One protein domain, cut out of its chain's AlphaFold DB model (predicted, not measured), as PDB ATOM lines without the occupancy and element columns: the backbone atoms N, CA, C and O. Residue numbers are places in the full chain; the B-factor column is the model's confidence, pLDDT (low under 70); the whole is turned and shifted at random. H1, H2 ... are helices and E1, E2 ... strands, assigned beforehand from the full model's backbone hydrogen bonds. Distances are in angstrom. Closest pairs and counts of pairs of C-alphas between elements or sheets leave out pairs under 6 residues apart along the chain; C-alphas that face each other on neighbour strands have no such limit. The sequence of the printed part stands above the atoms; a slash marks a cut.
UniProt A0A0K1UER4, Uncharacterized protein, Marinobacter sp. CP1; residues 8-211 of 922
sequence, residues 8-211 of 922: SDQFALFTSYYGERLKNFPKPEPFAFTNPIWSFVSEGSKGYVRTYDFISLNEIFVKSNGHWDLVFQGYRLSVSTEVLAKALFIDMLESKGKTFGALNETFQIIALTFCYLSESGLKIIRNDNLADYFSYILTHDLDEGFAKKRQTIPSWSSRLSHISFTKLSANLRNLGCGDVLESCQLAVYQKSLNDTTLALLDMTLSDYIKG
ATOM      1  N   SER A   8     -24.661  36.243 -19.184       74.88
ATOM      2  CA  SER A   8     -25.921  36.748 -19.752       74.88
ATOM      3  C   SER A   8     -26.651  35.699 -20.602       74.88
ATOM      4  O   SER A   8     -27.868  35.543 -20.485       74.88
ATOM      5  N   ASP A   9     -25.924  34.941 -21.425       79.25
ATOM      6  CA  ASP A   9     -26.518  33.919 -22.297       79.25
ATOM      7  C   ASP A   9     -26.956  32.689 -21.492       79.25
ATOM      8  O   ASP A   9     -27.983  32.066 -21.778       79.25
ATOM      9  N   GLN A  10     -26.215  32.363 -20.429       81.81
ATOM     10  CA  GLN A  10     -26.560  31.285 -19.501       81.81
ATOM     11  C   GLN A  10     -27.824  31.627 -18.687       81.81
ATOM     12  O   GLN A  10     -28.698  30.774 -18.507       81.81
ATOM     13  N   PHE A  11     -27.978  32.882 -18.249       84.81
ATOM     14  CA  PHE A  11     -29.193  33.357 -17.582       84.81
ATOM     15  C   PHE A  11     -30.396  33.424 -18.540       84.81
ATOM     16  O   PHE A  11     -31.516  33.057 -18.167       84.81
ATOM     17  N   ALA A  12     -30.184  33.814 -19.801       84.69
ATOM     18  CA  ALA A  12     -31.218  33.765 -20.837       84.69
ATOM     19  C   ALA A  12     -31.717  32.325 -21.080       84.69
ATOM     20  O   ALA A  12     -32.922  32.090 -21.190       84.69
ATOM     21  N   LEU A  13     -30.813  31.339 -21.070       86.94
ATOM     22  CA  LEU A  13     -31.177  29.923 -21.159       86.94
ATOM     23  C   LEU A  13     -32.010  29.464 -19.946       86.94
ATOM     24  O   LEU A  13     -33.017  28.774 -20.116       86.94
ATOM     25  N   PHE A  14     -31.627  29.871 -18.733       89.94
ATOM     26  CA  PHE A  14     -32.354  29.559 -17.497       89.94
ATOM     27  C   PHE A  14     -33.773  30.142 -17.491       89.94
ATOM     28  O   PHE A  14     -34.750  29.431 -17.233       89.94
ATOM     29  N   THR A  15     -33.902  31.432 -17.810       90.06
ATOM     30  CA  THR A  15     -35.201  32.121 -17.854       90.06
ATOM     31  C   THR A  15     -36.099  31.570 -18.960       90.06
ATOM     32  O   THR A  15     -37.302  31.439 -18.740       90.06
ATOM     33  N   SER A  16     -35.532  31.167 -20.102       88.62
ATOM     34  CA  SER A  16     -36.258  30.467 -21.168       88.62
ATOM     35  C   SER A  16     -36.782  29.102 -20.701       88.62
ATOM     36  O   SER A  16     -37.974  28.820 -20.825       88.62
ATOM     37  N   TYR A  17     -35.934  28.290 -20.056       91.12
ATOM     38  CA  TYR A  17     -36.314  26.971 -19.540       91.12
ATOM     39  C   TYR A  17     -37.478  27.033 -18.538       91.12
ATOM     40  O   TYR A  17     -38.474  26.317 -18.682       91.12
ATOM     41  N   TYR A  18     -37.387  27.907 -17.531       91.44
ATOM     42  CA  TYR A  18     -38.478  28.092 -16.574       91.44
ATOM     43  C   TYR A  18     -39.668  28.846 -17.179       91.44
ATOM     44  O   TYR A  18     -40.807  28.590 -16.790       91.44
ATOM     45  N   GLY A  19     -39.438  29.719 -18.161       90.00
ATOM     46  CA  GLY A  19     -40.475  30.422 -18.913       90.00
ATOM     47  C   GLY A  19     -41.396  29.474 -19.681       90.00
ATOM     48  O   GLY A  19     -42.616  29.612 -19.587       90.00
ATOM     49  N   GLU A  20     -40.846  28.465 -20.362       88.44
ATOM     50  CA  GLU A  20     -41.642  27.419 -21.024       88.44
ATOM     51  C   GLU A  20     -42.484  26.629 -20.018       88.44
ATOM     52  O   GLU A  20     -43.680  26.419 -20.224       88.44
ATOM     53  N   ARG A  21     -41.909  26.261 -18.870       88.88
ATOM     54  CA  ARG A  21     -42.637  25.528 -17.817       88.88
ATOM     55  C   ARG A  21     -43.720  26.384 -17.165       88.88
ATOM     56  O   ARG A  21     -44.793  25.877 -16.836       88.88
ATOM     57  N   LEU A  22     -43.489  27.690 -17.052       87.81
ATOM     58  CA  LEU A  22     -44.461  28.661 -16.559       87.81
ATOM     59  C   LEU A  22     -45.673  28.797 -17.500       87.81
ATOM     60  O   LEU A  22     -46.758  29.131 -17.026       87.81
ATOM     61  N   LYS A  23     -45.550  28.521 -18.810       85.62
ATOM     62  CA  LYS A  23     -46.703  28.510 -19.742       85.62
ATOM     63  C   LYS A  23     -47.729  27.434 -19.406       85.62
ATOM     64  O   LYS A  23     -48.901  27.606 -19.714       85.62
ATOM     65  N   ASN A  24     -47.317  26.368 -18.721       83.56
ATOM     66  CA  ASN A  24     -48.227  25.308 -18.302       83.56
ATOM     67  C   ASN A  24     -49.178  25.751 -17.180       83.56
ATOM     68  O   ASN A  24     -50.044  24.972 -16.789       83.56
ATOM     69  N   PHE A  25     -49.017  26.947 -16.611       82.50
ATOM     70  CA  PHE A  25     -49.888  27.449 -15.556       82.50
ATOM     71  C   PHE A  25     -51.029  28.294 -16.140       82.50
ATOM     72  O   PHE A  25     -50.776  29.114 -17.021       82.50
ATOM     73  N   PRO A  26     -52.268  28.137 -15.646       78.00
ATOM     74  CA  PRO A  26     -53.393  29.003 -16.001       78.00
ATOM     75  C   PRO A  26     -53.178  30.443 -15.503       78.00
ATOM     76  O   PRO A  26     -52.939  30.680 -14.317       78.00
ATOM     77  N   LYS A  27     -53.269  31.417 -16.413       81.38
ATOM     78  CA  LYS A  27     -52.967  32.838 -16.168       81.38
ATOM     79  C   LYS A  27     -54.078  33.728 -16.735       81.38
ATOM     80  O   LYS A  27     -54.650  33.356 -17.758       81.38
ATOM     81  N   PRO A  28     -54.364  34.886 -16.114       73.38
ATOM     82  CA  PRO A  28     -55.339  35.836 -16.643       73.38
ATOM     83  C   PRO A  28     -54.787  36.586 -17.859       73.38
ATOM     84  O   PRO A  28     -55.521  36.839 -18.805       73.38
ATOM     85  N   GLU A  29     -53.482  36.874 -17.854       77.62
ATOM     86  CA  GLU A  29     -52.758  37.551 -18.927       77.62
ATOM     87  C   GLU A  29     -51.374  36.903 -19.130       77.62
ATOM     88  O   GLU A  29     -50.826  36.305 -18.194       77.62
ATOM     89  N   PRO A  30     -50.779  36.987 -20.335       81.25
ATOM     90  CA  PRO A  30     -49.417  36.522 -20.568       81.25
ATOM     91  C   PRO A  30     -48.394  37.351 -19.776       81.25
ATOM     92  O   PRO A  30     -48.298  38.560 -19.945       81.25
ATOM     93  N   PHE A  31     -47.569  36.688 -18.966       84.69
ATOM     94  CA  PHE A  31     -46.379  37.281 -18.344       84.69
ATOM     95  C   PHE A  31     -45.178  36.343 -18.470       84.69
ATOM     96  O   PHE A  31     -45.330  35.113 -18.555       84.69
ATOM     97  N   ALA A  32     -43.987  36.943 -18.484       87.81
ATOM     98  CA  ALA A  32     -42.712  36.251 -18.572       87.81
ATOM     99  C   ALA A  32     -42.183  35.878 -17.181       87.81
ATOM    100  O   ALA A  32     -42.610  36.402 -16.152       87.81
ATOM    101  N   PHE A  33     -41.205  34.974 -17.152       89.44
ATOM    102  CA  PHE A  33     -40.532  34.577 -15.914       89.44
ATOM    103  C   PHE A  33     -39.868  35.770 -15.193       89.44
ATOM    104  O   PHE A  33     -39.816  35.825 -13.963       89.44
ATOM    105  N   THR A  34     -39.404  36.758 -15.957       87.38
ATOM    106  CA  THR A  34     -38.749  37.969 -15.452       87.38
ATOM    107  C   THR A  34     -39.703  38.949 -14.767       87.38
ATOM    108  O   THR A  34     -39.238  39.780 -13.998       87.38
ATOM    109  N   ASN A  35     -41.025  38.847 -14.961       90.62
ATOM    110  CA  ASN A  35     -41.989  39.716 -14.277       90.62
ATOM    111  C   ASN A  35     -41.925  39.503 -12.752       90.62
ATOM    112  O   ASN A  35     -42.012  38.351 -12.326       90.62
ATOM    113  N   PRO A  36     -41.815  40.553 -11.919       86.06
ATOM    114  CA  PRO A  36     -41.637  40.419 -10.464       86.06
ATOM    115  C   PRO A  36     -42.880  39.882  -9.740       86.06
ATOM    116  O   PRO A  36     -42.782  39.232  -8.701       86.06
ATOM    117  N   ILE A  37     -44.052  40.129 -10.324       88.81
ATOM    118  CA  ILE A  37     -45.357  39.794  -9.769       88.81
ATOM    119  C   ILE A  37     -46.067  38.845 -10.734       88.81
ATOM    120  O   ILE A  37     -46.167  39.133 -11.930       88.81
ATOM    121  N   TRP A  38     -46.548  37.708 -10.230       90.44
ATOM    122  CA  TRP A  38     -47.204  36.669 -11.030       90.44
ATOM    123  C   TRP A  38     -48.665  36.497 -10.627       90.44
ATOM    124  O   TRP A  38     -48.966  36.303  -9.451       90.44
ATOM    125  N   SER A  39     -49.564  36.492 -11.611       87.25
ATOM    126  CA  SER A  39     -51.007  36.336 -11.398       87.25
ATOM    127  C   SER A  39     -51.516  35.032 -12.013       87.25
ATOM    128  O   SER A  39     -51.263  34.757 -13.179       87.25
ATOM    129  N   PHE A  40     -52.260  34.219 -11.266       82.38
ATOM    130  CA  PHE A  40     -52.765  32.921 -11.734       82.38
ATOM    131  C   PHE A  40     -54.289  32.823 -11.620       82.38
ATOM    132  O   PHE A  40     -54.881  33.371 -10.690       82.38
ATOM    133  N   VAL A  41     -54.905  32.074 -12.541       72.25
ATOM    134  CA  VAL A  41     -56.335  31.699 -12.531       72.25
ATOM    135  C   VAL A  41     -56.433  30.220 -12.158       72.25
ATOM    136  O   VAL A  41     -55.561  29.454 -12.534       72.25
ATOM    137  N   SER A  42     -57.451  29.758 -11.432       59.09
ATOM    138  CA  SER A  42     -57.552  28.320 -11.113       59.09
ATOM    139  C   SER A  42     -58.211  27.521 -12.231       59.09
ATOM    140  O   SER A  42     -59.253  27.906 -12.759       59.09
ATOM    141  N   GLU A  43     -57.682  26.323 -12.490       51.00
ATOM    142  CA  GLU A  43     -58.407  25.276 -13.213       51.00
ATOM    143  C   GLU A  43     -59.720  24.973 -12.459       51.00
ATOM    144  O   GLU A  43     -59.703  24.600 -11.285       51.00
ATOM    145  N   GLY A  44     -60.871  25.209 -13.100       50.34
ATOM    146  CA  GLY A  44     -62.196  24.864 -12.565       50.34
ATOM    147  C   GLY A  44     -62.953  25.944 -11.773       50.34
ATOM    148  O   GLY A  44     -63.991  25.623 -11.202       50.34
ATOM    149  N   SER A  45     -62.499  27.205 -11.727       46.81
ATOM    150  CA  SER A  45     -63.274  28.326 -11.141       46.81
ATOM    151  C   SER A  45     -63.449  29.470 -12.144       46.81
ATOM    152  O   SER A  45     -62.508  29.841 -12.840       46.81
ATOM    153  N   LYS A  46     -64.662  30.031 -12.236       41.59
ATOM    154  CA  LYS A  46     -64.989  31.136 -13.151       41.59
ATOM    155  C   LYS A  46     -64.338  32.447 -12.671       41.59
ATOM    156  O   LYS A  46     -64.897  33.116 -11.816       41.59
ATOM    157  N   GLY A  47     -63.181  32.810 -13.232       54.44
ATOM    158  CA  GLY A  47     -62.695  34.201 -13.279       54.44
ATOM    159  C   GLY A  47     -61.905  34.758 -12.083       54.44
ATOM    160  O   GLY A  47     -61.585  35.939 -12.101       54.44
ATOM    161  N   TYR A  48     -61.558  33.965 -11.064       59.00
ATOM    162  CA  TYR A  48     -60.781  34.462  -9.914       59.00
ATOM    163  C   TYR A  48     -59.271  34.494 -10.211       59.00
ATOM    164  O   TYR A  48     -58.733  33.530 -10.761       59.00
ATOM    165  N   VAL A  49     -58.590  35.577  -9.816       73.00
ATOM    166  CA  VAL A  49     -57.149  35.807 -10.018       73.00
ATOM    167  C   VAL A  49     -56.454  35.957  -8.664       73.00
ATOM    168  O   VAL A  49     -56.903  36.735  -7.827       73.00
ATOM    169  N   ARG A  50     -55.345  35.241  -8.443       74.56
ATOM    170  CA  ARG A  50     -54.451  35.446  -7.284       74.56
ATOM    171  C   ARG A  50     -53.082  35.902  -7.739       74.56
ATOM    172  O   ARG A  50     -52.530  35.322  -8.671       74.56
ATOM    173  N   THR A  51     -52.536  36.871  -7.020       84.69
ATOM    174  CA  THR A  51     -51.267  37.517  -7.336       84.69
ATOM    175  C   THR A  51     -50.221  37.198  -6.272       84.69
ATOM    176  O   THR A  51     -50.529  37.180  -5.083       84.69
ATOM    177  N   TYR A  52     -48.995  36.921  -6.711       86.50
ATOM    178  CA  TYR A  52     -47.851  36.580  -5.871       86.50
ATOM    179  C   TYR A  52     -46.696  37.517  -6.202       86.50
ATOM    180  O   TYR A  52     -46.240  37.563  -7.347       86.50
ATOM    181  N   ASP A  53     -46.241  38.258  -5.199       87.50
ATOM    182  CA  ASP A  53     -45.114  39.180  -5.295       87.50
ATOM    183  C   ASP A  53     -43.825  38.452  -4.891       87.50
ATOM    184  O   ASP A  53     -43.623  38.137  -3.720       87.50
ATOM    185  N   PHE A  54     -42.952  38.174  -5.860       87.38
ATOM    186  CA  PHE A  54     -41.659  37.544  -5.589       87.38
ATOM    187  C   PHE A  54     -40.538  38.556  -5.336       87.38
ATOM    188  O   PHE A  54     -39.506  38.163  -4.790       87.38
ATOM    189  N   ILE A  55     -40.706  39.825  -5.727       86.06
ATOM    190  CA  ILE A  55     -39.653  40.839  -5.584       86.06
ATOM    191  C   ILE A  55     -39.467  41.239  -4.121       86.06
ATOM    192  O   ILE A  55     -38.327  41.402  -3.687       86.06
ATOM    193  N   SER A  56     -40.554  41.255  -3.343       79.38
ATOM    194  CA  SER A  56     -40.522  41.449  -1.886       79.38
ATOM    195  C   SER A  56     -39.562  40.481  -1.174       79.38
ATOM    196  O   SER A  56     -38.921  40.842  -0.190       79.38
ATOM    197  N   LEU A  57     -39.353  39.270  -1.714       80.44
ATOM    198  CA  LEU A  57     -38.446  38.277  -1.129       80.44
ATOM    199  C   LEU A  57     -36.965  38.683  -1.181       80.44
ATOM    200  O   LEU A  57     -36.168  38.162  -0.396       80.44
ATOM    201  N   ASN A  58     -36.583  39.596  -2.079       80.00
ATOM    202  CA  ASN A  58     -35.218  40.127  -2.125       80.00
ATOM    203  C   ASN A  58     -34.899  40.985  -0.890       80.00
ATOM    204  O   ASN A  58     -33.750  41.008  -0.456       80.00
ATOM    205  N   GLU A  59     -35.901  41.656  -0.316       72.06
ATOM    206  CA  GLU A  59     -35.742  42.517   0.865       72.06
ATOM    207  C   GLU A  59     -35.720  41.707   2.171       72.06
ATOM    208  O   GLU A  59     -35.019  42.060   3.117       72.06
ATOM    209  N   ILE A  60     -36.438  40.579   2.204       66.12
ATOM    210  CA  ILE A  60     -36.576  39.703   3.380       66.12
ATOM    211  C   ILE A  60     -35.275  38.973   3.719       66.12
ATOM    212  O   ILE A  60     -34.950  38.786   4.894       66.12
ATOM    213  N   PHE A  61     -34.558  38.488   2.701       64.56
ATOM    214  CA  PHE A  61     -33.389  37.633   2.891       64.56
ATOM    215  C   PHE A  61     -32.192  38.137   2.094       64.56
ATOM    216  O   PHE A  61     -32.007  37.815   0.917       64.56
ATOM    217  N   VAL A  62     -31.327  38.871   2.791       55.69
ATOM    218  CA  VAL A  62     -30.021  39.283   2.288       55.69
ATOM    219  C   VAL A  62     -28.988  38.288   2.809       55.69
ATOM    220  O   VAL A  62     -28.465  38.410   3.916       55.69
ATOM    221  N   LYS A  63     -28.660  37.272   1.997       53.88
ATOM    222  CA  LYS A  63     -27.399  36.533   2.185       53.88
ATOM    223  C   LYS A  63     -26.266  37.568   2.173       53.88
ATOM    224  O   LYS A  63     -26.407  38.594   1.522       53.88
ATOM    225  N   SER A  64     -25.132  37.313   2.820       46.84
ATOM    226  CA  SER A  64     -24.041  38.294   3.000       46.84
ATOM    227  C   SER A  64     -23.556  39.041   1.735       46.84
ATOM    228  O   SER A  64     -22.908  40.068   1.891       46.84
ATOM    229  N   ASN A  65     -23.903  38.576   0.520       51.00
ATOM    230  CA  ASN A  65     -23.630  39.222  -0.775       51.00
ATOM    231  C   ASN A  65     -24.883  39.431  -1.677       51.00
ATOM    232  O   ASN A  65     -24.736  39.682  -2.866       51.00
ATOM    233  N   GLY A  66     -26.111  39.266  -1.171       62.97
ATOM    234  CA  GLY A  66     -27.366  39.504  -1.907       62.97
ATOM    235  C   GLY A  66     -27.746  38.499  -3.011       62.97
ATOM    236  O   GLY A  66     -28.836  38.624  -3.569       62.97
ATOM    237  N   HIS A  67     -26.895  37.520  -3.349       75.88
ATOM    238  CA  HIS A  67     -27.101  36.587  -4.472       75.88
ATOM    239  C   HIS A  67     -26.888  35.101  -4.090       75.88
ATOM    240  O   HIS A  67     -26.246  34.774  -3.084       75.88
ATOM    241  N   TRP A  68     -27.457  34.198  -4.895       82.44
ATOM    242  CA  TRP A  68     -27.430  32.739  -4.778       82.44
ATOM    243  C   TRP A  68     -26.676  32.109  -5.946       82.44
ATOM    244  O   TRP A  68     -27.029  32.348  -7.097       82.44
ATOM    245  N   ASP A  69     -25.709  31.244  -5.642       84.31
ATOM    246  CA  ASP A  69     -25.021  30.436  -6.647       84.31
ATOM    247  C   ASP A  69     -25.872  29.207  -6.995       84.31
ATOM    248  O   ASP A  69     -26.033  28.290  -6.181       84.31
ATOM    249  N   LEU A  70     -26.427  29.186  -8.203       86.19
ATOM    250  CA  LEU A  70     -27.183  28.061  -8.740       86.19
ATOM    251  C   LEU A  70     -26.344  27.226  -9.696       86.19
ATOM    252  O   LEU A  70     -25.493  27.747 -10.410       86.19
ATOM    253  N   VAL A  71     -26.645  25.932  -9.768       86.06
ATOM    254  CA  VAL A  71     -26.146  25.033 -10.811       86.06
ATOM    255  C   VAL A  71     -27.299  24.678 -11.743       86.06
ATOM    256  O   VAL A  71     -28.277  24.067 -11.319       86.06
ATOM    257  N   PHE A  72     -27.181  25.033 -13.022       86.00
ATOM    258  CA  PHE A  72     -28.184  24.726 -14.042       86.00
ATOM    259  C   PHE A  72     -27.516  24.180 -15.304       86.00
ATOM    260  O   PHE A  72     -26.699  24.854 -15.923       86.00
ATOM    261  N   GLN A  73     -27.841  22.937 -15.678       84.00
ATOM    262  CA  GLN A  73     -27.279  22.247 -16.855       84.00
ATOM    263  C   GLN A  73     -25.736  22.281 -16.944       84.00
ATOM    264  O   GLN A  73     -25.167  22.312 -18.030       84.00
ATOM    265  N   GLY A  74     -25.052  22.258 -15.795       79.31
ATOM    266  CA  GLY A  74     -23.588  22.314 -15.706       79.31
ATOM    267  C   GLY A  74     -22.998  23.726 -15.598       79.31
ATOM    268  O   GLY A  74     -21.817  23.848 -15.282       79.31
ATOM    269  N   TYR A  75     -23.801  24.778 -15.778       83.06
ATOM    270  CA  TYR A  75     -23.400  26.175 -15.592       83.06
ATOM    271  C   TYR A  75     -23.615  26.636 -14.148       83.06
ATOM    272  O   TYR A  75     -24.533  26.158 -13.478       83.06
ATOM    273  N   ARG A  76     -22.782  27.573 -13.676       84.19
ATOM    274  CA  ARG A  76     -22.963  28.267 -12.392       84.19
ATOM    275  C   ARG A  76     -23.532  29.659 -12.648       84.19
ATOM    276  O   ARG A  76     -22.941  30.404 -13.415       84.19
ATOM    277  N   LEU A  77     -24.655  29.983 -12.015       87.75
ATOM    278  CA  LEU A  77     -25.376  31.247 -12.182       87.75
ATOM    279  C   LEU A  77     -25.488  31.961 -10.838       87.75
ATOM    280  O   LEU A  77     -25.931  31.341  -9.875       87.75
ATOM    281  N   SER A  78     -25.168  33.251 -10.777       86.06
ATOM    282  CA  SER A  78     -25.453  34.084  -9.603       86.06
ATOM    283  C   SER A  78     -26.816  34.767  -9.764       86.06
ATOM    284  O   SER A  78     -27.009  35.555 -10.688       86.06
ATOM    285  N   VAL A  79     -27.786  34.480  -8.885       87.38
ATOM    286  CA  VAL A  79     -29.162  35.009  -9.003       87.38
ATOM    287  C   VAL A  79     -29.704  35.633  -7.716       87.38
ATOM    288  O   VAL A  79     -29.253  35.325  -6.619       87.38
ATOM    289  N   SER A  80     -30.732  36.473  -7.826       87.44
ATOM    290  CA  SER A  80     -31.443  37.031  -6.667       87.44
ATOM    291  C   SER A  80     -32.354  36.005  -5.968       87.44
ATOM    292  O   SER A  80     -32.696  34.955  -6.525       87.44
ATOM    293  N   THR A  81     -32.778  36.309  -4.735       87.12
ATOM    294  CA  THR A  81     -33.726  35.475  -3.967       87.12
ATOM    295  C   THR A  81     -35.056  35.304  -4.704       87.12
ATOM    296  O   THR A  81     -35.603  34.202  -4.733       87.12
ATOM    297  N   GLU A  82     -35.537  36.352  -5.373       89.50
ATOM    298  CA  GLU A  82     -36.711  36.324  -6.249       89.50
ATOM    299  C   GLU A  82     -36.596  35.234  -7.325       89.50
ATOM    300  O   GLU A  82     -37.508  34.422  -7.498       89.50
ATOM    301  N   VAL A  83     -35.471  35.194  -8.044       90.31
ATOM    302  CA  VAL A  83     -35.261  34.246  -9.148       90.31
ATOM    303  C   VAL A  83     -35.218  32.807  -8.633       90.31
ATOM    304  O   VAL A  83     -35.847  31.922  -9.222       90.31
ATOM    305  N   LEU A  84     -34.536  32.572  -7.509       90.44
ATOM    306  CA  LEU A  84     -34.515  31.263  -6.855       90.44
ATOM    307  C   LEU A  84     -35.919  30.841  -6.392       90.44
ATOM    308  O   LEU A  84     -36.348  29.715  -6.653       90.44
ATOM    309  N   ALA A  85     -36.661  31.739  -5.743       90.88
ATOM    310  CA  ALA A  85     -38.010  31.464  -5.258       90.88
ATOM    311  C   ALA A  85     -38.972  31.110  -6.402       90.88
ATOM    312  O   ALA A  85     -39.738  30.152  -6.280       90.88
ATOM    313  N   LYS A  86     -38.888  31.816  -7.536       93.25
ATOM    314  CA  LYS A  86     -39.663  31.531  -8.755       93.25
ATOM    315  C   LYS A  86     -39.368  30.145  -9.330       93.25
ATOM    316  O   LYS A  86     -40.298  29.409  -9.670       93.25
ATOM    317  N   ALA A  87     -38.091  29.770  -9.412       92.12
ATOM    318  CA  ALA A  87     -37.680  28.447  -9.882       92.12
ATOM    319  C   ALA A  87     -38.207  27.332  -8.961       92.12
ATOM    320  O   ALA A  87     -38.865  26.397  -9.426       92.12
ATOM    321  N   LEU A  88     -38.028  27.486  -7.642       91.56
ATOM    322  CA  LEU A  88     -38.544  26.550  -6.637       91.56
ATOM    323  C   LEU A  88     -40.067  26.432  -6.676       91.56
ATOM    324  O   LEU A  88     -40.596  25.327  -6.545       91.56
ATOM    325  N   PHE A  89     -40.771  27.548  -6.868       91.81
ATOM    326  CA  PHE A  89     -42.225  27.580  -6.972       91.81
ATOM    327  C   PHE A  89     -42.713  26.709  -8.138       91.81
ATOM    328  O   PHE A  89     -43.543  25.818  -7.933       91.81
ATOM    329  N   ILE A  90     -42.134  26.888  -9.331       91.19
ATOM    330  CA  ILE A  90     -42.451  26.075 -10.517       91.19
ATOM    331  C   ILE A  90     -42.117  24.595 -10.268       91.19
ATOM    332  O   ILE A  90     -42.979  23.731 -10.456       91.19
ATOM    333  N   ASP A  91     -40.909  24.291  -9.781       90.06
ATOM    334  CA  ASP A  91     -40.449  22.912  -9.567       90.06
ATOM    335  C   ASP A  91     -41.291  22.159  -8.528       90.06
ATOM    336  O   ASP A  91     -41.537  20.950  -8.644       90.06
ATOM    337  N   MET A  92     -41.755  22.850  -7.485       87.56
ATOM    338  CA  MET A  92     -42.605  22.260  -6.451       87.56
ATOM    339  C   MET A  92     -43.983  21.876  -6.999       87.56
ATOM    340  O   MET A  92     -44.489  20.800  -6.650       87.56
ATOM    341  N   LEU A  93     -44.539  22.689  -7.898       84.00
ATOM    342  CA  LEU A  93     -45.899  22.551  -8.422       84.00
ATOM    343  C   LEU A  93     -46.017  21.645  -9.652       84.00
ATOM    344  O   LEU A  93     -47.092  21.099  -9.880       84.00
ATOM    345  N   GLU A  94     -44.937  21.403 -10.398       75.44
ATOM    346  CA  GLU A  94     -44.984  20.620 -11.645       75.44
ATOM    347  C   GLU A  94     -45.497  19.173 -11.470       75.44
ATOM    348  O   GLU A  94     -46.085  18.600 -12.380       75.44
ATOM    349  N   SER A  95     -45.352  18.591 -10.275       57.00
ATOM    350  CA  SER A  95     -45.807  17.222  -9.976       57.00
ATOM    351  C   SER A  95     -47.142  17.155  -9.212       57.00
ATOM    352  O   SER A  95     -47.443  16.115  -8.619       57.00
ATOM    353  N   LYS A  96     -47.889  18.264  -9.100       59.69
ATOM    354  CA  LYS A  96     -49.131  18.374  -8.307       59.69
ATOM    355  C   LYS A  96     -50.225  19.110  -9.092       59.69
ATOM    356  O   LYS A  96     -49.949  19.811 -10.056       59.69
ATOM    357  N   GLY A  97     -51.485  18.963  -8.670       57.66
ATOM    358  CA  GLY A  97     -52.596  19.736  -9.240       57.66
ATOM    359  C   GLY A  97     -52.460  21.234  -8.938       57.66
ATOM    360  O   GLY A  97     -52.195  21.611  -7.794       57.66
ATOM    361  N   LYS A  98     -52.672  22.089  -9.947       68.38
ATOM    362  CA  LYS A  98     -52.467  23.553  -9.907       68.38
ATOM    363  C   LYS A  98     -53.661  24.295  -9.288       68.38
ATOM    364  O   LYS A  98     -54.233  25.208  -9.872       68.38
ATOM    365  N   THR A  99     -54.069  23.866  -8.095       69.62
ATOM    366  CA  THR A  99     -55.170  24.496  -7.341       69.62
ATOM    367  C   THR A  99     -54.685  25.731  -6.574       69.62
ATOM    368  O   THR A  99     -53.521  25.781  -6.178       69.62
ATOM    369  N   PHE A 100     -55.571  26.685  -6.256       68.56
ATOM    370  CA  PHE A 100     -55.204  27.845  -5.424       68.56
ATOM    371  C   PHE A 100     -54.607  27.473  -4.064       68.56
ATOM    372  O   PHE A 100     -53.694  28.147  -3.601       68.56
ATOM    373  N   GLY A 101     -55.080  26.387  -3.441       67.00
ATOM    374  CA  GLY A 101     -54.504  25.902  -2.183       67.00
ATOM    375  C   GLY A 101     -53.035  25.517  -2.345       67.00
ATOM    376  O   GLY A 101     -52.199  25.941  -1.557       67.00
ATOM    377  N   ALA A 102     -52.706  24.792  -3.416       74.19
ATOM    378  CA  ALA A 102     -51.330  24.407  -3.710       74.19
ATOM    379  C   ALA A 102     -50.442  25.615  -4.052       74.19
ATOM    380  O   ALA A 102     -49.313  25.678  -3.566       74.19
ATOM    381  N   LEU A 103     -50.947  26.573  -4.842       81.19
ATOM    382  CA  LEU A 103     -50.227  27.810  -5.171       81.19
ATOM    383  C   LEU A 103     -49.909  28.613  -3.897       81.19
ATOM    384  O   LEU A 103     -48.747  28.916  -3.635       81.19
ATOM    385  N   ASN A 104     -50.919  28.874  -3.063       81.25
ATOM    386  CA  ASN A 104     -50.771  29.691  -1.860       81.25
ATOM    387  C   ASN A 104     -49.873  29.030  -0.805       81.25
ATOM    388  O   ASN A 104     -48.980  29.681  -0.269       81.25
ATOM    389  N   GLU A 105     -50.069  27.735  -0.532       81.31
ATOM    390  CA  GLU A 105     -49.220  26.995   0.411       81.31
ATOM    391  C   GLU A 105     -47.760  26.963  -0.059       81.31
ATOM    392  O   GLU A 105     -46.852  27.143   0.749       81.31
ATOM    393  N   THR A 106     -47.517  26.765  -1.361       88.00
ATOM    394  CA  THR A 106     -46.149  26.695  -1.902       88.00
ATOM    395  C   THR A 106     -45.438  28.035  -1.782       88.00
ATOM    396  O   THR A 106     -44.312  28.070  -1.289       88.00
ATOM    397  N   PHE A 107     -46.096  29.128  -2.177       89.00
ATOM    398  CA  PHE A 107     -45.531  30.470  -2.033       89.00
ATOM    399  C   PHE A 107     -45.240  30.792  -0.562       89.00
ATOM    400  O   PHE A 107     -44.114  31.162  -0.230       89.00
ATOM    401  N   GLN A 108     -46.215  30.562   0.331       87.06
ATOM    402  CA  GLN A 108     -46.043  30.840   1.757       87.06
ATOM    403  C   GLN A 108     -44.875  30.071   2.374       87.06
ATOM    404  O   GLN A 108     -44.083  30.659   3.104       87.06
ATOM    405  N   ILE A 109     -44.741  28.771   2.091       90.69
ATOM    406  CA  ILE A 109     -43.647  27.975   2.659       90.69
ATOM    407  C   ILE A 109     -42.290  28.451   2.148       90.69
ATOM    408  O   ILE A 109     -41.372  28.572   2.954       90.69
ATOM    409  N   ILE A 110     -42.149  28.740   0.850       91.12
ATOM    410  CA  ILE A 110     -40.883  29.239   0.291       91.12
ATOM    411  C   ILE A 110     -40.491  30.556   0.972       91.12
ATOM    412  O   ILE A 110     -39.382  30.672   1.491       91.12
ATOM    413  N   ALA A 111     -41.414  31.512   1.051       89.31
ATOM    414  CA  ALA A 111     -41.163  32.808   1.669       89.31
ATOM    415  C   ALA A 111     -40.845  32.700   3.172       89.31
ATOM    416  O   ALA A 111     -39.846  33.254   3.626       89.31
ATOM    417  N   LEU A 112     -41.620  31.921   3.942       89.50
ATOM    418  CA  LEU A 112     -41.361  31.697   5.371       89.50
ATOM    419  C   LEU A 112     -40.041  30.953   5.621       89.50
ATOM    420  O   LEU A 112     -39.420  31.165   6.657       89.50
ATOM    421  N   THR A 113     -39.587  30.116   4.680       90.81
ATOM    422  CA  THR A 113     -38.257  29.484   4.749       90.81
ATOM    423  C   THR A 113     -37.158  30.540   4.726       90.81
ATOM    424  O   THR A 113     -36.253  30.502   5.558       90.81
ATOM    425  N   PHE A 114     -37.254  31.502   3.807       88.12
ATOM    426  CA  PHE A 114     -36.298  32.602   3.721       88.12
ATOM    427  C   PHE A 114     -36.408  33.556   4.919       88.12
ATOM    428  O   PHE A 114     -35.376  33.927   5.471       88.12
ATOM    429  N   CYS A 115     -37.621  33.866   5.394       86.00
ATOM    430  CA  CYS A 115     -37.819  34.658   6.617       86.00
ATOM    431  C   CYS A 115     -37.136  34.002   7.825       86.00
ATOM    432  O   CYS A 115     -36.354  34.644   8.522       86.00
ATOM    433  N   TYR A 116     -37.359  32.698   8.022       88.12
ATOM    434  CA  TYR A 116     -36.773  31.947   9.131       88.12
ATOM    435  C   TYR A 116     -35.243  31.975   9.110       88.12
ATOM    436  O   TYR A 116     -34.616  32.198  10.145       88.12
ATOM    437  N   LEU A 117     -34.634  31.762   7.938       85.44
ATOM    438  CA  LEU A 117     -33.181  31.839   7.784       85.44
ATOM    439  C   LEU A 117     -32.659  33.248   8.112       85.44
ATOM    440  O   LEU A 117     -31.644  33.362   8.800       85.44
ATOM    441  N   SER A 118     -33.370  34.292   7.663       81.44
ATOM    442  CA  SER A 118     -33.026  35.699   7.914       81.44
ATOM    443  C   SER A 118     -33.030  36.010   9.410       81.44
ATOM    444  O   SER A 118     -32.014  36.405   9.980       81.44
ATOM    445  N   GLU A 119     -34.161  35.752  10.070       82.12
ATOM    446  CA  GLU A 119     -34.394  36.113  11.470       82.12
ATOM    447  C   GLU A 119     -33.570  35.268  12.444       82.12
ATOM    448  O   GLU A 119     -33.153  35.755  13.493       82.12
ATOM    449  N   SER A 120     -33.293  34.011  12.089       80.81
ATOM    450  CA  SER A 120     -32.478  33.118  12.920       80.81
ATOM    451  C   SER A 120     -30.973  33.333  12.727       80.81
ATOM    452  O   SER A 120     -30.176  32.704  13.424       80.81
ATOM    453  N   GLY A 121     -30.557  34.157  11.755       79.88
ATOM    454  CA  GLY A 121     -29.149  34.323  11.375       79.88
ATOM    455  C   GLY A 121     -28.502  33.033  10.853       79.88
ATOM    456  O   GLY A 121     -27.278  32.876  10.897       79.88
ATOM    457  N   LEU A 122     -29.314  32.076  10.391       81.88
ATOM    458  CA  LEU A 122     -28.864  30.764   9.946       81.88
ATOM    459  C   LEU A 122     -28.606  30.776   8.442       81.88
ATOM    460  O   LEU A 122     -29.363  31.339   7.659       81.88
ATOM    461  N   LYS A 123     -27.549  30.078   8.023       78.44
ATOM    462  CA  LYS A 123     -27.282  29.843   6.595       78.44
ATOM    463  C   LYS A 123     -27.964  28.582   6.065       78.44
ATOM    464  O   LYS A 123     -28.203  28.511   4.868       78.44
ATOM    465  N   ILE A 124     -28.232  27.611   6.948       85.19
ATOM    466  CA  ILE A 124     -28.710  26.260   6.617       85.19
ATOM    467  C   ILE A 124     -29.728  25.796   7.668       85.19
ATOM    468  O   ILE A 124     -29.440  25.849   8.868       85.19
ATOM    469  N   ILE A 125     -30.873  25.268   7.227       89.81
ATOM    470  CA  ILE A 125     -31.796  24.499   8.079       89.81
ATOM    471  C   ILE A 125     -31.309  23.044   8.122       89.81
ATOM    472  O   ILE A 125     -31.261  22.370   7.093       89.81
ATOM    473  N   ARG A 126     -30.942  22.570   9.311       87.94
ATOM    474  CA  ARG A 126     -30.342  21.259   9.593       87.94
ATOM    475  C   ARG A 126     -31.244  20.436  10.506       87.94
ATOM    476  O   ARG A 126     -32.183  20.948  11.112       87.94
ATOM    477  N   ASN A 127     -30.951  19.145  10.640       83.44
ATOM    478  CA  ASN A 127     -31.752  18.246  11.480       83.44
ATOM    479  C   ASN A 127     -31.943  18.693  12.939       83.44
ATOM    480  O   ASN A 127     -32.977  18.378  13.531       83.44
ATOM    481  N   ASP A 128     -30.971  19.393  13.514       81.88
ATOM    482  CA  ASP A 128     -31.001  19.903  14.887       81.88
ATOM    483  C   ASP A 128     -31.947  21.100  15.077       81.88
ATOM    484  O   ASP A 128     -32.507  21.248  16.160       81.88
ATOM    485  N   ASN A 129     -32.200  21.891  14.028       83.81
ATOM    486  CA  ASN A 129     -33.077  23.068  14.061       83.81
ATOM    487  C   ASN A 129     -34.395  22.895  13.276       83.81
ATOM    488  O   ASN A 129     -35.192  23.829  13.171       83.81
ATOM    489  N   LEU A 130     -34.676  21.688  12.763       87.88
ATOM    490  CA  LEU A 130     -35.917  21.385  12.034       87.88
ATOM    491  C   LEU A 130     -37.185  21.631  12.860       87.88
ATOM    492  O   LEU A 130     -38.215  21.996  12.295       87.88
ATOM    493  N   ALA A 131     -37.143  21.387  14.171       78.31
ATOM    494  CA  ALA A 131     -38.298  21.605  15.040       78.31
ATOM    495  C   ALA A 131     -38.622  23.102  15.177       78.31
ATOM    496  O   ALA A 131     -39.781  23.495  15.057       78.31
ATOM    497  N   ASP A 132     -37.597  23.938  15.337       78.69
ATOM    498  CA  ASP A 132     -37.745  25.393  15.415       78.69
ATOM    499  C   ASP A 132     -38.228  25.969  14.079       78.69
ATOM    500  O   ASP A 132     -39.158  26.775  14.046       78.69
ATOM    501  N   TYR A 133     -37.702  25.458  12.965       91.88
ATOM    502  CA  TYR A 133     -38.170  25.796  11.622       91.88
ATOM    503  C   TYR A 133     -39.651  25.447  11.403       91.88
ATOM    504  O   TYR A 133     -40.440  26.275  10.940       91.88
ATOM    505  N   PHE A 134     -40.078  24.232  11.761       91.56
ATOM    506  CA  PHE A 134     -41.493  23.868  11.658       91.56
ATOM    507  C   PHE A 134     -42.366  24.672  12.617       91.56
ATOM    508  O   PHE A 134     -43.503  25.002  12.271       91.56
ATOM    509  N   SER A 135     -41.846  25.007  13.798       79.81
ATOM    510  CA  SER A 135     -42.542  25.858  14.753       79.81
ATOM    511  C   SER A 135     -42.805  27.228  14.140       79.81
ATOM    512  O   SER A 135     -43.935  27.721  14.159       79.81
ATOM    513  N   TYR A 136     -41.792  27.789  13.484       84.50
ATOM    514  CA  TYR A 136     -41.877  29.049  12.765       84.50
ATOM    515  C   TYR A 136     -42.943  29.018  11.662       84.50
ATOM    516  O   TYR A 136     -43.858  29.842  11.680       84.50
ATOM    517  N   ILE A 137     -42.917  28.006  10.783       88.88
ATOM    518  CA  ILE A 137     -43.912  27.819   9.705       88.88
ATOM    519  C   ILE A 137     -45.353  27.781  10.230       88.88
ATOM    520  O   ILE A 137     -46.281  28.253   9.565       88.88
ATOM    521  N   LEU A 138     -45.557  27.154  11.389       77.31
ATOM    522  CA  LEU A 138     -46.875  26.972  11.993       77.31
ATOM    523  C   LEU A 138     -47.351  28.205  12.768       77.31
ATOM    524  O   LEU A 138     -48.555  28.360  12.978       77.31
ATOM    525  N   THR A 139     -46.436  29.079  13.181       68.19
ATOM    526  CA  THR A 139     -46.722  30.232  14.048       68.19
ATOM    527  C   THR A 139     -46.569  31.578  13.356       68.19
ATOM    528  O   THR A 139     -46.851  32.593  13.990       68.19
ATOM    529  N   HIS A 140     -46.215  31.607  12.068       76.12
ATOM    530  CA  HIS A 140     -46.079  32.836  11.286       76.12
ATOM    531  C   HIS A 140     -46.908  32.804   9.994       76.12
ATOM    532  O   HIS A 140     -47.176  31.750   9.407       76.12
ATOM    533  N   ASP A 141     -47.343  33.983   9.573       75.62
ATOM    534  CA  ASP A 141     -47.915  34.277   8.263       75.62
ATOM    535  C   ASP A 141     -47.105  35.377   7.578       75.62
ATOM    536  O   ASP A 141     -46.281  36.024   8.218       75.62
ATOM    537  N   LEU A 142     -47.333  35.570   6.280       71.88
ATOM    538  CA  LEU A 142     -46.784  36.708   5.545       71.88
ATOM    539  C   LEU A 142     -47.785  37.865   5.600       71.88
ATOM    540  O   LEU A 142     -48.945  37.670   5.237       71.88
ATOM    541  N   ASP A 143     -47.327  39.035   6.030       63.00
ATOM    542  CA  ASP A 143     -48.073  40.297   6.051       63.00
ATOM    543  C   ASP A 143     -47.201  41.373   5.394       63.00
ATOM    544  O   ASP A 143     -46.085  41.609   5.848       63.00
ATOM    545  N   GLU A 144     -47.662  41.946   4.279       57.78
ATOM    546  CA  GLU A 144     -46.915  42.949   3.488       57.78
ATOM    547  C   GLU A 144     -45.459  42.548   3.160       57.78
ATOM    548  O   GLU A 144     -44.559  43.376   3.098       57.78
ATOM    549  N   GLY A 145     -45.218  41.249   2.958       54.78
ATOM    550  CA  GLY A 145     -43.885  40.715   2.671       54.78
ATOM    551  C   GLY A 145     -43.051  40.370   3.909       54.78
ATOM    552  O   GLY A 145     -41.999  39.778   3.753       54.78
ATOM    553  N   PHE A 146     -43.508  40.618   5.136       62.25
ATOM    554  CA  PHE A 146     -42.776  40.249   6.355       62.25
ATOM    555  C   PHE A 146     -43.432  39.086   7.095       62.25
ATOM    556  O   PHE A 146     -44.648  38.892   7.047       62.25
ATOM    557  N   ALA A 147     -42.627  38.300   7.813       73.94
ATOM    558  CA  ALA A 147     -43.161  37.271   8.687       73.94
ATOM    559  C   ALA A 147     -43.774  37.905   9.942       73.94
ATOM    560  O   ALA A 147     -43.109  38.557  10.744       73.94
ATOM    561  N   LYS A 148     -45.068  37.674  10.139       68.38
ATOM    562  CA  LYS A 148     -45.816  38.133  11.305       68.38
ATOM    563  C   LYS A 148     -46.323  36.944  12.089       68.38
ATOM    564  O   LYS A 148     -46.943  36.028  11.547       68.38
ATOM    565  N   LYS A 149     -46.092  36.969  13.399       55.09
ATOM    566  CA  LYS A 149     -46.578  35.922  14.293       55.09
ATOM    567  C   LYS A 149     -48.109  35.907  14.297       55.09
ATOM    568  O   LYS A 149     -48.751  36.911  14.607       55.09
ATOM    569  N   ARG A 150     -48.697  34.760  13.971       52.78
ATOM    570  CA  ARG A 150     -50.151  34.544  13.965       52.78
ATOM    571  C   ARG A 150     -50.639  34.060  15.328       52.78
ATOM    572  O   ARG A 150     -49.927  33.367  16.052       52.78
ATOM    573  N   GLN A 151     -51.879  34.413  15.666       39.06
ATOM    574  CA  GLN A 151     -52.480  34.080  16.964       39.06
ATOM    575  C   GLN A 151     -52.907  32.609  17.080       39.06
ATOM    576  O   GLN A 151     -52.936  32.058  18.175       39.06
ATOM    577  N   THR A 152     -53.236  31.961  15.961       42.91
ATOM    578  CA  THR A 152     -53.746  30.583  15.926       42.91
ATOM    579  C   THR A 152     -52.985  29.767  14.904       42.91
ATOM    580  O   THR A 152     -52.692  30.271  13.833       42.91
ATOM    581  N   ILE A 153     -52.682  28.503  15.179       54.41
ATOM    582  CA  ILE A 153     -51.945  27.651  14.236       54.41
ATOM    583  C   ILE A 153     -52.902  27.163  13.129       54.41
ATOM    584  O   ILE A 153     -54.027  26.756  13.437       54.41
ATOM    585  N   PRO A 154     -52.510  27.205  11.839       58.34
ATOM    586  CA  PRO A 154     -53.398  26.850  10.735       58.34
ATOM    587  C   PRO A 154     -53.761  25.365  10.746       58.34
ATOM    588  O   PRO A 154     -53.081  24.543  11.353       58.34
ATOM    589  N   SER A 155     -54.811  24.985  10.015       63.16
ATOM    590  CA  SER A 155     -55.130  23.573   9.784       63.16
ATOM    591  C   SER A 155     -54.083  22.894   8.887       63.16
ATOM    592  O   SER A 155     -53.481  23.545   8.030       63.16
ATOM    593  N   TRP A 156     -53.933  21.568   8.995       73.44
ATOM    594  CA  TRP A 156     -53.078  20.801   8.075       73.44
ATOM    595  C   TRP A 156     -53.413  21.083   6.600       73.44
ATOM    596  O   TRP A 156     -52.529  21.364   5.792       73.44
ATOM    597  N   SER A 157     -54.710  21.062   6.276       62.38
ATOM    598  CA  SER A 157     -55.268  21.287   4.934       62.38
ATOM    599  C   SER A 157     -55.066  22.687   4.359       62.38
ATOM    600  O   SER A 157     -55.430  22.898   3.211       62.38
ATOM    601  N   SER A 158     -54.590  23.641   5.158       59.94
ATOM    602  CA  SER A 158     -54.385  25.030   4.730       59.94
ATOM    603  C   SER A 158     -52.925  25.475   4.784       59.94
ATOM    604  O   SER A 158     -52.645  26.637   4.507       59.94
ATOM    605  N   ARG A 159     -52.006  24.610   5.236       77.88
ATOM    606  CA  ARG A 159     -50.593  24.974   5.439       77.88
ATOM    607  C   ARG A 159     -49.618  23.961   4.866       77.88
ATOM    608  O   ARG A 159     -48.623  24.361   4.280       77.88
ATOM    609  N   LEU A 160     -49.862  22.668   5.080       81.62
ATOM    610  CA  LEU A 160     -48.869  21.621   4.803       81.62
ATOM    611  C   LEU A 160     -49.378  20.528   3.859       81.62
ATOM    612  O   LEU A 160     -48.599  19.680   3.426       81.62
ATOM    613  N   SER A 161     -50.669  20.525   3.520       73.75
ATOM    614  CA  SER A 161     -51.291  19.425   2.779       73.75
ATOM    615  C   SER A 161     -50.768  19.249   1.358       73.75
ATOM    616  O   SER A 161     -50.720  18.123   0.853       73.75
ATOM    617  N   HIS A 162     -50.313  20.335   0.734       73.12
ATOM    618  CA  HIS A 162     -49.748  20.343  -0.606       73.12
ATOM    619  C   HIS A 162     -48.223  20.466  -0.609       73.12
ATOM    620  O   HIS A 162     -47.632  20.627  -1.677       73.12
ATOM    621  N   ILE A 163     -47.548  20.270   0.526       82.88
ATOM    622  CA  ILE A 163     -46.099  20.481   0.657       82.88
ATOM    623  C   ILE A 163     -45.372  19.157   0.880       82.88
ATOM    624  O   ILE A 163     -45.861  18.246   1.540       82.88
ATOM    625  N   SER A 164     -44.202  19.021   0.257       86.19
ATOM    626  CA  SER A 164     -43.292  17.900   0.488       86.19
ATOM    627  C   SER A 164     -41.902  18.447   0.774       86.19
ATOM    628  O   SER A 164     -41.236  18.943  -0.132       86.19
ATOM    629  N   PHE A 165     -41.463  18.353   2.030       89.31
ATOM    630  CA  PHE A 165     -40.144  18.843   2.441       89.31
ATOM    631  C   PHE A 165     -38.998  18.026   1.830       89.31
ATOM    632  O   PHE A 165     -37.956  18.589   1.507       89.31
ATOM    633  N   THR A 166     -39.211  16.733   1.553       89.00
ATOM    634  CA  THR A 166     -38.234  15.933   0.798       89.00
ATOM    635  C   THR A 166     -38.060  16.474  -0.616       89.00
ATOM    636  O   THR A 166     -36.929  16.638  -1.065       89.00
ATOM    637  N   LYS A 167     -39.161  16.840  -1.289       87.69
ATOM    638  CA  LYS A 167     -39.117  17.447  -2.626       87.69
ATOM    639  C   LYS A 167     -38.480  18.836  -2.598       87.69
ATOM    640  O   LYS A 167     -37.642  19.117  -3.443       87.69
ATOM    641  N   LEU A 168     -38.822  19.663  -1.608       90.00
ATOM    642  CA  LEU A 168     -38.215  20.983  -1.432       90.00
ATOM    643  C   LEU A 168     -36.689  20.872  -1.294       90.00
ATOM    644  O   LEU A 168     -35.965  21.524  -2.040       90.00
ATOM    645  N   SER A 169     -36.203  19.980  -0.421       90.94
ATOM    646  CA  SER A 169     -34.760  19.744  -0.246       90.94
ATOM    647  C   SER A 169     -34.087  19.194  -1.513       90.94
ATOM    648  O   SER A 169     -32.965  19.577  -1.835       90.94
ATOM    649  N   ALA A 170     -34.772  18.322  -2.265       89.44
ATOM    650  CA  ALA A 170     -34.255  17.769  -3.513       89.44
ATOM    651  C   ALA A 170     -34.149  18.838  -4.611       89.44
ATOM    652  O   ALA A 170     -33.125  18.913  -5.281       89.44
ATOM    653  N   ASN A 171     -35.166  19.690  -4.760       90.56
ATOM    654  CA  ASN A 171     -35.164  20.780  -5.737       90.56
ATOM    655  C   ASN A 171     -34.071  21.810  -5.419       90.56
ATOM    656  O   ASN A 171     -33.318  22.196  -6.307       90.56
ATOM    657  N   LEU A 172     -33.924  22.179  -4.142       89.75
ATOM    658  CA  LEU A 172     -32.835  23.038  -3.672       89.75
ATOM    659  C   LEU A 172     -31.461  22.449  -4.009       89.75
ATOM    660  O   LEU A 172     -30.606  23.152  -4.540       89.75
ATOM    661  N   ARG A 173     -31.257  21.148  -3.775       88.75
ATOM    662  CA  ARG A 173     -30.011  20.455  -4.130       88.75
ATOM    663  C   ARG A 173     -29.765  20.417  -5.640       88.75
ATOM    664  O   ARG A 173     -28.638  20.661  -6.055       88.75
ATOM    665  N   ASN A 174     -30.786  20.121  -6.444       88.06
ATOM    666  CA  ASN A 174     -30.673  20.075  -7.908       88.06
ATOM    667  C   ASN A 174     -30.285  21.433  -8.496       88.06
ATOM    668  O   ASN A 174     -29.561  21.485  -9.482       88.06
ATOM    669  N   LEU A 175     -30.734  22.510  -7.855       89.25
ATOM    670  CA  LEU A 175     -30.370  23.879  -8.185       89.25
ATOM    671  C   LEU A 175     -29.009  24.307  -7.613       89.25
ATOM    672  O   LEU A 175     -28.638  25.457  -7.774       89.25
ATOM    673  N   GLY A 176     -28.252  23.439  -6.934       85.19
ATOM    674  CA  GLY A 176     -26.970  23.797  -6.308       85.19
ATOM    675  C   GLY A 176     -27.087  24.529  -4.962       85.19
ATOM    676  O   GLY A 176     -26.079  24.783  -4.317       85.19
ATOM    677  N   CYS A 177     -28.306  24.783  -4.481       84.94
ATOM    678  CA  CYS A 177     -28.625  25.440  -3.207       84.94
ATOM    679  C   CYS A 177     -28.973  24.439  -2.088       84.94
ATOM    680  O   CYS A 177     -29.836  24.696  -1.245       84.94
ATOM    681  N   GLY A 178     -28.309  23.277  -2.061       76.00
ATOM    682  CA  GLY A 178     -28.539  22.228  -1.052       76.00
ATOM    683  C   GLY A 178     -28.281  22.672   0.395       76.00
ATOM    684  O   GLY A 178     -28.756  22.028   1.327       76.00
ATOM    685  N   ASP A 179     -27.590  23.796   0.562       73.31
ATOM    686  CA  ASP A 179     -27.278  24.413   1.846       73.31
ATOM    687  C   ASP A 179     -28.445  25.231   2.427       73.31
ATOM    688  O   ASP A 179     -28.319  25.765   3.513       73.31
ATOM    689  N   VAL A 180     -29.598  25.351   1.764       84.38
ATOM    690  CA  VAL A 180     -30.767  26.058   2.338       84.38
ATOM    691  C   VAL A 180     -31.531  25.162   3.319       84.38
ATOM    692  O   VAL A 180     -31.844  25.567   4.439       84.38
ATOM    693  N   LEU A 181     -31.808  23.923   2.906       88.62
ATOM    694  CA  LEU A 181     -32.509  22.908   3.691       88.62
ATOM    695  C   LEU A 181     -31.814  21.560   3.497       88.62
ATOM    696  O   LEU A 181     -31.855  20.982   2.408       88.62
ATOM    697  N   GLU A 182     -31.226  21.041   4.571       84.94
ATOM    698  CA  GLU A 182     -30.519  19.764   4.578       84.94
ATOM    699  C   GLU A 182     -31.461  18.626   4.161       84.94
ATOM    700  O   GLU A 182     -32.526  18.421   4.752       84.94
ATOM    701  N   SER A 183     -31.068  17.861   3.137       84.62
ATOM    702  CA  SER A 183     -31.875  16.736   2.665       84.62
ATOM    703  C   SER A 183     -31.812  15.575   3.647       84.62
ATOM    704  O   SER A 183     -30.748  15.007   3.896       84.62
ATOM    705  N   CYS A 184     -32.981  15.193   4.150       85.38
ATOM    706  CA  CYS A 184     -33.134  14.115   5.116       85.38
ATOM    707  C   CYS A 184     -34.195  13.109   4.659       85.38
ATOM    708  O   CYS A 184     -35.020  13.380   3.781       85.38
ATOM    709  N   GLN A 185     -34.203  11.926   5.277       83.75
ATOM    710  CA  GLN A 185     -35.255  10.939   5.026       83.75
ATOM    711  C   GLN A 185     -36.625  11.482   5.456       83.75
ATOM    712  O   GLN A 185     -36.737  12.188   6.458       83.75
ATOM    713  N   LEU A 186     -37.691  11.078   4.753       83.12
ATOM    714  CA  LEU A 186     -39.071  11.478   5.071       83.12
ATOM    715  C   LEU A 186     -39.432  11.237   6.545       83.12
ATOM    716  O   LEU A 186     -40.101  12.067   7.157       83.12
ATOM    717  N   ALA A 187     -38.951  10.132   7.121       79.44
ATOM    718  CA  ALA A 187     -39.172   9.790   8.522       79.44
ATOM    719  C   ALA A 187     -38.618  10.849   9.490       79.44
ATOM    720  O   ALA A 187     -39.198  11.065  10.550       79.44
ATOM    721  N   VAL A 188     -37.529  11.535   9.127       85.75
ATOM    722  CA  VAL A 188     -36.923  12.586   9.953       85.75
ATOM    723  C   VAL A 188     -37.781  13.847   9.925       85.75
ATOM    724  O   VAL A 188     -38.154  14.334  10.988       85.75
ATOM    725  N   TYR A 189     -38.212  14.301   8.741       86.88
ATOM    726  CA  TYR A 189     -39.157  15.419   8.640       86.88
ATOM    727  C   TYR A 189     -40.471  15.121   9.367       86.88
ATOM    728  O   TYR A 189     -40.955  15.957  10.120       86.88
ATOM    729  N   GLN A 190     -41.036  13.921   9.192       86.31
ATOM    730  CA  GLN A 190     -42.269  13.525   9.879       86.31
ATOM    731  C   GLN A 190     -42.094  13.475  11.396       86.31
ATOM    732  O   GLN A 190     -42.999  13.883  12.118       86.31
ATOM    733  N   LYS A 191     -40.943  12.997  11.882       85.06
ATOM    734  CA  LYS A 191     -40.619  12.973  13.310       85.06
ATOM    735  C   LYS A 191     -40.517  14.389  13.872       85.06
ATOM    736  O   LYS A 191     -41.227  14.678  14.825       85.06
ATOM    737  N   SER A 192     -39.715  15.266  13.267       84.19
ATOM    738  CA  SER A 192     -39.549  16.648  13.742       84.19
ATOM    739  C   SER A 192     -40.847  17.448  13.640       84.19
ATOM    740  O   SER A 192     -41.184  18.197  14.551       84.19
ATOM    741  N   LEU A 193     -41.634  17.242  12.581       83.81
ATOM    742  CA  LEU A 193     -42.944  17.869  12.443       83.81
ATOM    743  C   LEU A 193     -43.931  17.337  13.486       83.81
ATOM    744  O   LEU A 193     -44.663  18.120  14.067       83.81
ATOM    745  N   ASN A 194     -43.920  16.033  13.776       78.31
ATOM    746  CA  ASN A 194     -44.720  15.457  14.857       78.31
ATOM    747  C   ASN A 194     -44.293  15.978  16.231       78.31
ATOM    748  O   ASN A 194     -45.151  16.262  17.054       78.31
ATOM    749  N   ASP A 195     -42.995  16.129  16.481       72.38
ATOM    750  CA  ASP A 195     -42.490  16.736  17.715       72.38
ATOM    751  C   ASP A 195     -42.952  18.195  17.830       72.38
ATOM    752  O   ASP A 195     -43.400  18.619  18.890       72.38
ATOM    753  N   THR A 196     -42.938  18.932  16.718       72.44
ATOM    754  CA  THR A 196     -43.407  20.321  16.645       72.44
ATOM    755  C   THR A 196     -44.915  20.422  16.852       72.44
ATOM    756  O   THR A 196     -45.366  21.253  17.632       72.44
ATOM    757  N   THR A 197     -45.725  19.574  16.209       61.44
ATOM    758  CA  THR A 197     -47.178  19.548  16.444       61.44
ATOM    759  C   THR A 197     -47.500  19.048  17.850       61.44
ATOM    760  O   THR A 197     -48.488  19.459  18.434       61.44
ATOM    761  N   LEU A 198     -46.677  18.205  18.462       53.66
ATOM    762  CA  LEU A 198     -46.857  17.857  19.871       53.66
ATOM    763  C   LEU A 198     -46.505  19.035  20.790       53.66
ATOM    764  O   LEU A 198     -47.228  19.286  21.749       53.66
ATOM    765  N   ALA A 199     -45.441  19.781  20.486       49.47
ATOM    766  CA  ALA A 199     -44.992  20.921  21.285       49.47
ATOM    767  C   ALA A 199     -45.923  22.138  21.169       49.47
ATOM    768  O   ALA A 199     -46.264  22.754  22.175       49.47
ATOM    769  N   LEU A 200     -46.337  22.476  19.946       48.06
ATOM    770  CA  LEU A 200     -47.195  23.622  19.658       48.06
ATOM    771  C   LEU A 200     -48.679  23.292  19.752       48.06
ATOM    772  O   LEU A 200     -49.472  24.136  20.163       48.06
ATOM    773  N   LEU A 201     -49.046  22.096  19.283       49.06
ATOM    774  CA  LEU A 201     -50.426  21.715  19.033       49.06
ATOM    775  C   LEU A 201     -50.950  20.576  19.932       49.06
ATOM    776  O   LEU A 201     -52.086  20.138  19.759       49.06
ATOM    777  N   ASP A 202     -50.168  20.070  20.879       45.06
ATOM    778  CA  ASP A 202     -50.564  18.941  21.733       45.06
ATOM    779  C   ASP A 202     -51.132  17.708  21.010       45.06
ATOM    780  O   ASP A 202     -51.901  16.905  21.547       45.06
ATOM    781  N   MET A 203     -50.838  17.575  19.725       51.47
ATOM    782  CA  MET A 203     -51.475  16.566  18.905       51.47
ATOM    783  C   MET A 203     -50.436  15.887  18.051       51.47
ATOM    784  O   MET A 203     -49.498  16.498  17.528       51.47
ATOM    785  N   THR A 204     -50.625  14.581  17.898       63.94
ATOM    786  CA  THR A 204     -49.819  13.823  16.955       63.94
ATOM    787  C   THR A 204     -50.021  14.407  15.562       63.94
ATOM    788  O   THR A 204     -51.118  14.854  15.209       63.94
ATOM    789  N   LEU A 205     -48.993  14.330  14.725       63.62
ATOM    790  CA  LEU A 205     -49.091  14.711  13.321       63.62
ATOM    791  C   LEU A 205     -50.267  13.989  12.635       63.62
ATOM    792  O   LEU A 205     -50.966  14.572  11.815       63.62
ATOM    793  N   SER A 206     -50.560  12.743  13.027       64.12
ATOM    794  CA  SER A 206     -51.718  11.992  12.521       64.12
ATOM    795  C   SER A 206     -53.065  12.632  12.878       64.12
ATOM    796  O   SER A 206     -53.996  12.593  12.070       64.12
ATOM    797  N   ASP A 207     -53.197  13.190  14.079       49.97
ATOM    798  CA  ASP A 207     -54.406  13.879  14.536       49.97
ATOM    799  C   ASP A 207     -54.553  15.257  13.889       49.97
ATOM    800  O   ASP A 207     -55.654  15.614  13.455       49.97
ATOM    801  N   TYR A 208     -53.436  15.966  13.724       59.59
ATOM    802  CA  TYR A 208     -53.378  17.237  13.011       59.59
ATOM    803  C   TYR A 208     -53.778  17.088  11.537       59.59
ATOM    804  O   TYR A 208     -54.654  17.806  11.052       59.59
ATOM    805  N   ILE A 209     -53.248  16.068  10.848       62.03
ATOM    806  CA  ILE A 209     -53.617  15.719   9.462       62.03
ATOM    807  C   ILE A 209     -55.121  15.440   9.333       62.03
ATOM    808  O   ILE A 209     -55.748  15.777   8.327       62.03
ATOM    809  N   LYS A 210     -55.737  14.842  10.358       55.41
ATOM    810  CA  LYS A 210     -57.179  14.549  10.374       55.41
ATOM    811  C   LYS A 210     -58.045  15.789  10.611       55.41
ATOM    812  O   LYS A 210     -59.269  15.662  10.503       55.41
ATOM    813  N   GLY A 211     -57.454  16.961  10.853       45.12
ATOM    814  CA  GLY A 211     -58.153  18.237  10.995       45.12
ATOM    815  C   GLY A 211     -58.837  18.415  12.348       45.12
ATOM    816  O   GLY A 211     -59.930  18.969  12.401       45.12
TER     817      GLY A 211
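AT A GLANCE: This is residues 8 to 211 of the 922 residues of an uncharacterized protein of Marinobacter sp. CP1 (UniProt A0A0K1UER4). A helical hairpin of H3 and H4 makes the core of a body of crossed helices, with three separate two-stranded hairpins round it. H1 and the hairpin E3 and E4 lie at one end of the longest axis, H8 and H9 at the other; H7 packs on H3, and H5 packs on H4 and H8. The printed part has 204 residues, with nine named helices and six named strands in the order H1 E1 E2 H2 E3 E4 H3 H4 H5 E5 E6 H6 H7 H8 H9; each sheet is antiparallel and the class is mixed. The whole is compact, with a radius of gyration of the C-alphas of 16.8 A and spans of 51 by 43 by 30 A.

HOW THE PARTS SIT: Begin at the hairpin of E1, residues 37 to 41, and E2, residues 49 to 53, where N 38 and O 52 are 2.9 A apart, within hydrogen-bond range. Step to H4, residues 100 to 119: the closest C-alphas of E2 and H4, Tyr 52 and Phe 107, are 7.6 A apart. H4 and H3, residues 81 to 93, are the hub, touching four helices each; they form a helical hairpin at a steep tilt of 39 degrees, opposite ways, closest at C-alphas 89 and 106, 6.5 A. H5, residues 130 to 139, touches H4 at a steep tilt of 60 degrees, closest at C-alphas 137 and 112, 6.4 A. H8, residues 186 to 201, touches H5, closest at C-alphas 192 and 131, 5.3 A, and H9, residues 205 to 209, closest at C-alphas 194 and 205, 4.7 A. H7, residues 165 to 174, touches H3, closest at C-alphas 171 and 88, 6.7 A. H1, residues 8 to 23, touches H3 at 37 degrees, only just steep, closest at C-alphas 18 and 87, 6.7 A. In the hairpin of E3, residues 68 to 72, and E4, residues 75 to 79, find N 70 and O 77, 2.8 A; in that of E5, residues 140 to 143, and E6, residues 146 to 149, N 148 and O 141, 2.8 A. H2, residues 57 to 60, touches H3, closest at C-alphas 58 and 81, 5.2 A; H6, residues 156 to 159, only just touches H4, with 3 pairs of C-alphas within 8 A, closest at 159 and 105, 5.6 A. Every O i to N i+4 pair is within hydrogen-bond range in H1, H3, H4, H5, H7, H8 and H9; H2 and H6 are too short for one.

IN THESE COORDINATES: Find C-alpha 8 at (-25.921, 36.748, -19.752); from there H1 runs 22.4 A. H4 runs 28.1 A from C-alpha 100 at (-55.204, 27.845, -5.424), H8 20.7 A and H3 18.3 A. H9 ends at C-alpha 209, (-53.617, 15.719, 9.462).

THE WHOLE: The C-alphas of Asp 9 and Asp 202, the two farthest apart, are 52.4 A apart. The printed part has no cut; the links H1 to E1 and H7 to H8 are long. Mean pLDDT of the printed part is 77.4; 51 residues are under 70, among them 42 to 48 and 197 to 211.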